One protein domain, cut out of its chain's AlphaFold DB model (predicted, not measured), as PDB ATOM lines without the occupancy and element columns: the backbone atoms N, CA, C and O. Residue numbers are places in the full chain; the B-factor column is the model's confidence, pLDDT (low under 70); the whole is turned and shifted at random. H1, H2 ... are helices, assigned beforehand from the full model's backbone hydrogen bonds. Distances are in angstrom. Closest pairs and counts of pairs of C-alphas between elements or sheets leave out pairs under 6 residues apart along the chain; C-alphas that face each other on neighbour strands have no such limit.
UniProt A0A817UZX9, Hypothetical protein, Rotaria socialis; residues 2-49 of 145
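This is residues 2 to 49 of the 145 residues of the protein "Hypothetical protein" of Rotaria socialis (UniProt A0A817UZX9). The longest helix, H2, and the helix H1 sit one after the other along a rod, with a looped stretch, residues 17 to 33, between them in the middle. Residues 2 to 8 of H1 and 41 to 49 of H2 stick out at opposite ends. The printed part has 48 residues with two named helices, H1 then H2, and no named strand: all helix. It is loose, with a radius of gyration of the C-alphas of 13.3 A, and spans 47 by 21 by 13 A.

Find C-alpha 34 at (58.264, 86.769, 69.770); from there H2, residues 34 to 49, runs 22.1 A to C-alpha 49 at (50.026, 104.126, 80.727). Look back to C-alpha 2 at (78.632, 83.304, 49.894), where H1, residues 2 to 16, begins its 21.1 A.

H2 and H1 are apart, with no C-alpha of the one within 8 A of the other. In both helices every O i to N i+4 pair is within hydrogen-bond range.

The C-alphas of Cys 2 and Gln 49, the two farthest apart, are 46.9 A apart. The link from H1 to H2 is long, 17 residues. The printed part has no cut, and no printed residue is under 70 in pLDDT.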
ATOM      1  N   CYS A   2      79.792  83.814  49.141       84.44
ATOM      2  CA  CYS A   2      78.632  83.304  49.894       84.44
ATOM      3  C   CYS A   2      78.963  82.962  51.358       84.44
ATOM      4  O   CYS A   2      78.273  83.423  52.262       84.44
ATOM      5  N   LEU A   3      80.066  82.244  51.602       92.12
ATOM      6  CA  LEU A   3      80.481  81.858  52.959       92.12
ATOM      7  C   LEU A   3      80.766  83.064  53.860       92.12
ATOM      8  O   LEU A   3      80.349  83.068  55.009       92.12
ATOM      9  N   THR A   4      81.390  84.118  53.325       91.50
ATOM     10  CA  THR A   4      81.675  85.357  54.068       91.50
ATOM     11  C   THR A   4      80.410  86.135  54.438       91.50
ATOM     12  O   THR A   4      80.369  86.787  55.478       91.50
ATOM     13  N   ARG A   5      79.352  86.061  53.616       90.00
ATOM     14  CA  ARG A   5      78.038  86.629  53.958       90.00
ATOM     15  C   ARG A   5      77.350  85.832  55.062       90.00
ATOM     16  O   ARG A   5      76.789  86.440  55.966       90.00
ATOM     17  N   ILE A   6      77.415  84.501  54.995       91.50
ATOM     18  CA  ILE A   6      76.787  83.606  55.976       91.50
ATOM     19  C   ILE A   6      77.472  83.735  57.338       91.50
ATOM     20  O   ILE A   6      76.790  83.925  58.340       91.50
ATOM     21  N   THR A   7      78.808  83.716  57.384       93.62
ATOM     22  CA  THR A   7      79.549  83.891  58.641       93.62
ATOM     23  C   THR A   7      79.279  85.255  59.259       93.62
ATOM     24  O   THR A   7      78.952  85.326  60.440       93.62
ATOM     25  N   LYS A   8      79.308  86.341  58.473       88.19
ATOM     26  CA  LYS A   8      78.961  87.679  58.973       88.19
ATOM     27  C   LYS A   8      77.539  87.736  59.540       88.19
ATOM     28  O   LYS A   8      77.352  88.287  60.618       88.19
ATOM     29  N   ALA A   9      76.555  87.175  58.834       86.75
ATOM     30  CA  ALA A   9      75.170  87.146  59.299       86.75
ATOM     31  C   ALA A   9      75.032  86.366  60.611       86.75
ATOM     32  O   ALA A   9      74.394  86.853  61.534       86.75
ATOM     33  N   PHE A  10      75.694  85.213  60.726       88.00
ATOM     34  CA  PHE A  10      75.701  84.412  61.948       88.00
ATOM     35  C   PHE A  10      76.285  85.181  63.142       88.00
ATOM     36  O   PHE A  10      75.637  85.274  64.182       88.00
ATOM     37  N   PHE A  11      77.459  85.803  62.981       89.62
ATOM     38  CA  PHE A  11      78.060  86.617  64.044       89.62
ATOM     39  C   PHE A  11      77.183  87.813  64.429       89.62
ATOM     40  O   PHE A  11      77.011  88.083  65.616       89.62
ATOM     41  N   CYS A  12      76.588  88.509  63.453       85.31
ATOM     42  CA  CYS A  12      75.640  89.586  63.734       85.31
ATOM     43  C   CYS A  12      74.426  89.069  64.513       85.31
ATOM     44  O   CYS A  12      74.083  89.657  65.534       85.31
ATOM     45  N   SER A  13      73.818  87.959  64.094       83.56
ATOM     46  CA  SER A  13      72.674  87.374  64.794       83.56
ATOM     47  C   SER A  13      73.016  87.010  66.235       83.56
ATOM     48  O   SER A  13      72.248  87.363  67.115       83.56
ATOM     49  N   VAL A  14      74.172  86.395  66.508       85.56
ATOM     50  CA  VAL A  14      74.592  86.039  67.879       85.56
ATOM     51  C   VAL A  14      74.789  87.279  68.758       85.56
ATOM     52  O   VAL A  14      74.337  87.295  69.900       85.56
ATOM     53  N   ILE A  15      75.415  88.336  68.234       86.31
ATOM     54  CA  ILE A  15      75.636  89.585  68.983       86.31
ATOM     55  C   ILE A  15      74.309  90.309  69.259       86.31
ATOM     56  O   ILE A  15      74.108  90.837  70.352       86.31
ATOM     57  N   PHE A  16      73.400  90.343  68.280       80.62
ATOM     58  CA  PHE A  16      72.121  91.048  68.397       80.62
ATOM     59  C   PHE A  16      71.006  90.212  69.028       80.62
ATOM     60  O   PHE A  16      69.992  90.783  69.405       80.62
ATOM     61  N   PHE A  17      71.198  88.907  69.230       79.69
ATOM     62  CA  PHE A  17      70.196  88.036  69.851       79.69
ATOM     63  C   PHE A  17      69.820  88.484  71.269       79.69
ATOM     64  O   PHE A  17      68.677  88.343  71.691       79.69
ATOM     65  N   ALA A  18      70.775  89.066  72.000       80.12
ATOM     66  CA  ALA A  18      70.545  89.600  73.341       80.12
ATOM     67  C   ALA A  18      69.825  90.963  73.351       80.12
ATOM     68  O   ALA A  18      69.431  91.434  74.418       80.12
ATOM     69  N   ARG A  19      69.666  91.629  72.196       83.00
ATOM     70  CA  ARG A  19      69.026  92.945  72.087       83.00
ATOM     71  C   ARG A  19      67.614  92.795  71.522       83.00
ATOM     72  O   ARG A  19      67.439  92.492  70.350       83.00
ATOM     73  N   LEU A  20      66.616  93.094  72.348       82.06
ATOM     74  CA  LEU A  20      65.193  93.012  71.990       82.06
ATOM     75  C   LEU A  20      64.730  94.135  71.040       82.06
ATOM     76  O   LEU A  20      63.668  94.031  70.432       82.06
ATOM     77  N   ASP A  21      65.537  95.189  70.885       84.31
ATOM     78  CA  ASP A  21      65.209  96.368  70.073       84.31
ATOM     79  C   ASP A  21      65.246  96.105  68.557       84.31
ATOM     80  O   ASP A  21      64.843  96.967  67.774       84.31
ATOM     81  N   TYR A  22      65.782  94.960  68.120       84.75
ATOM     82  CA  TYR A  22      65.978  94.652  66.707       84.75
ATOM     83  C   TYR A  22      65.508  93.241  66.375       84.75
ATOM     84  O   TYR A  22      65.987  92.273  66.962       84.75
ATOM     85  N   SER A  23      64.628  93.118  65.381       87.31
ATOM     86  CA  SER A  23      64.287  91.813  64.829       87.31
ATOM     87  C   SER A  23      65.344  91.388  63.801       87.31
ATOM     88  O   SER A  23      65.611  92.137  62.859       87.31
ATOM     89  N   PRO A  24      65.941  90.186  63.921       82.00
ATOM     90  CA  PRO A  24      66.847  89.647  62.908       82.00
ATOM     91  C   PRO A  24      66.112  89.283  61.606       82.00
ATOM     92  O   PRO A  24      66.748  89.064  60.572       82.00
ATOM     93  N   TYR A  25      64.779  89.221  61.648       82.00
ATOM     94  CA  TYR A  25      63.934  89.039  60.480       82.00
ATOM     95  C   TYR A  25      63.729  90.378  59.759       82.00
ATOM     96  O   TYR A  25      63.694  91.444  60.368       82.00
ATOM     97  N   GLY A  26      63.598  90.345  58.431       83.50
ATOM     98  CA  GLY A  26      63.331  91.558  57.652       83.50
ATOM     99  C   GLY A  26      61.981  92.198  58.004       83.50
ATOM    100  O   GLY A  26      61.107  91.541  58.562       83.50
ATOM    101  N   ARG A  27      61.771  93.455  57.580       84.56
ATOM    102  CA  ARG A  27      60.582  94.286  57.889       84.56
ATOM    103  C   ARG A  27      59.216  93.596  57.777       84.56
ATOM    104  O   ARG A  27      58.306  93.923  58.526       84.56
ATOM    105  N   GLY A  28      59.056  92.663  56.837       87.50
ATOM    106  CA  GLY A  28      57.796  91.937  56.639       87.50
ATOM    107  C   GLY A  28      57.519  90.833  57.666       87.50
ATOM    108  O   GLY A  28      56.379  90.403  57.788       87.50
ATOM    109  N   LEU A  29      58.541  90.374  58.393       87.62
ATOM    110  CA  LEU A  29      58.479  89.246  59.326       87.62
ATOM    111  C   LEU A  29      58.895  89.633  60.753       87.62
ATOM    112  O   LEU A  29      59.020  88.756  61.601       87.62
ATOM    113  N   GLU A  30      59.067  90.923  61.050       90.12
ATOM    114  CA  GLU A  30      59.475  91.379  62.387       90.12
ATOM    115  C   GLU A  30      58.504  90.911  63.484       90.12
ATOM    116  O   GLU A  30      58.921  90.556  64.579       90.12
ATOM    117  N   MET A  31      57.204  90.844  63.179       88.69
ATOM    118  CA  MET A  31      56.164  90.409  64.123       88.69
ATOM    119  C   MET A  31      56.123  88.892  64.350       88.69
ATOM    120  O   MET A  31      55.426  88.436  65.252       88.69
ATOM    121  N   TYR A  32      56.837  88.104  63.538       90.75
ATOM    122  CA  TYR A  32      56.984  86.665  63.767       90.75
ATOM    123  C   TYR A  32      57.955  86.379  64.921       90.75
ATOM    124  O   TYR A  32      57.839  85.365  65.607       90.75
ATOM    125  N   ASP A  33      58.895  87.292  65.162       90.69
ATOM    126  CA  ASP A  33      59.808  87.216  66.291       90.69
ATOM    127  C   ASP A  33      59.101  87.582  67.599       90.69
ATOM    128  O   ASP A  33      58.745  88.737  67.840       90.69
ATOM    129  N   SER A  34      58.921  86.589  68.471       90.12
ATOM    130  CA  SER A  34      58.264  86.769  69.770       90.12
ATOM    131  C   SER A  34      58.992  87.779  70.667       90.12
ATOM    132  O   SER A  34      58.347  88.552  71.384       90.12
ATOM    133  N   SER A  35      60.323  87.831  70.595       88.62
ATOM    134  CA  SER A  35      61.138  88.748  71.394       88.62
ATOM    135  C   SER A  35      60.898  90.201  70.991       88.62
ATOM    136  O   SER A  35      60.576  91.040  71.832       88.62
ATOM    137  N   TYR A  36      60.959  90.494  69.694       91.38
ATOM    138  CA  TYR A  36      60.679  91.834  69.188       91.38
ATOM    139  C   TYR A  36      59.198  92.222  69.356       91.38
ATOM    140  O   TYR A  36      58.887  93.337  69.780       91.38
ATOM    141  N   ALA A  37      58.262  91.302  69.101       92.00
ATOM    142  CA  ALA A  37      56.830  91.564  69.258       92.00
ATOM    143  C   ALA A  37      56.446  91.886  70.715       92.00
ATOM    144  O   ALA A  37      55.646  92.798  70.968       92.00
ATOM    145  N   SER A  38      57.024  91.171  71.686       93.06
ATOM    146  CA  SER A  38      56.803  91.439  73.113       93.06
ATOM    147  C   SER A  38      57.397  92.784  73.539       93.06
ATOM    148  O   SER A  38      56.717  93.549  74.226       93.06
ATOM    149  N   TYR A  39      58.593  93.130  73.052       93.12
ATOM    150  CA  TYR A  39      59.203  94.446  73.244       93.12
ATOM    151  C   TYR A  39      58.301  95.572  72.716       93.12
ATOM    152  O   TYR A  39      57.901  96.452  73.476       93.12
ATOM    153  N   VAL A  40      57.874  95.517  71.452       93.44
ATOM    154  CA  VAL A  40      56.984  96.536  70.858       93.44
ATOM    155  C   VAL A  40      55.676  96.668  71.643       93.44
ATOM    156  O   VAL A  40      55.218  97.781  71.926       93.44
ATOM    157  N   SER A  41      55.091  95.541  72.051       93.69
ATOM    158  CA  SER A  41      53.874  95.524  72.868       93.69
ATOM    159  C   SER A  41      54.086  96.221  74.215       93.69
ATOM    160  O   SER A  41      53.260  97.044  74.618       93.69
ATOM    161  N   PHE A  42      55.214  95.959  74.882       94.69
ATOM    162  CA  PHE A  42      55.598  96.641  76.115       94.69
ATOM    163  C   PHE A  42      55.702  98.161  75.916       94.69
ATOM    164  O   PHE A  42      55.095  98.910  76.682       94.69
ATOM    165  N   PHE A  43      56.355  98.630  74.847       93.56
ATOM    166  CA  PHE A  43      56.459 100.064  74.541       93.56
ATOM    167  C   PHE A  43      55.104 100.729  74.306       93.56
ATOM    168  O   PHE A  43      54.867 101.853  74.760       93.56
ATOM    169  N   HIS A  44      54.189 100.055  73.609       95.06
ATOM    170  CA  HIS A  44      52.840 100.575  73.402       95.06
ATOM    171  C   HIS A  44      52.068 100.707  74.715       95.06
ATOM    172  O   HIS A  44      51.405 101.728  74.936       95.06
ATOM    173  N   ILE A  45      52.180  99.712  75.597       96.25
ATOM    174  CA  ILE A  45      51.565  99.746  76.925       96.25
ATOM    175  C   ILE A  45      52.192 100.862  77.762       96.25
ATOM    176  O   ILE A  45      51.462 101.684  78.310       96.25
ATOM    177  N   GLU A  46      53.519 100.957  77.815       95.06
ATOM    178  CA  GLU A  46      54.219 101.977  78.593       95.06
ATOM    179  C   GLU A  46      53.861 103.394  78.127       95.06
ATOM    180  O   GLU A  46      53.491 104.240  78.944       95.06
ATOM    181  N   LYS A  47      53.864 103.637  76.811       93.81
ATOM    182  CA  LYS A  47      53.448 104.918  76.225       93.81
ATOM    183  C   LYS A  47      52.007 105.280  76.587       93.81
ATOM    184  O   LYS A  47      51.715 106.453  76.819       93.81
ATOM    185  N   SER A  48      51.107 104.297  76.591       92.56
ATOM    186  CA  SER A  48      49.690 104.500  76.911       92.56
ATOM    187  C   SER A  48      49.476 104.778  78.404       92.56
ATOM    188  O   SER A  48      48.726 105.681  78.766       92.56
ATOM    189  N   GLN A  49      50.183 104.048  79.272       93.50
ATOM    190  CA  GLN A  49      50.026 104.126  80.727       93.50
ATOM    191  C   GLN A  49      50.765 105.314  81.354       93.50
ATOM    192  O   GLN A  49      50.263 105.927  82.294       93.50
TER     193      GLN A  49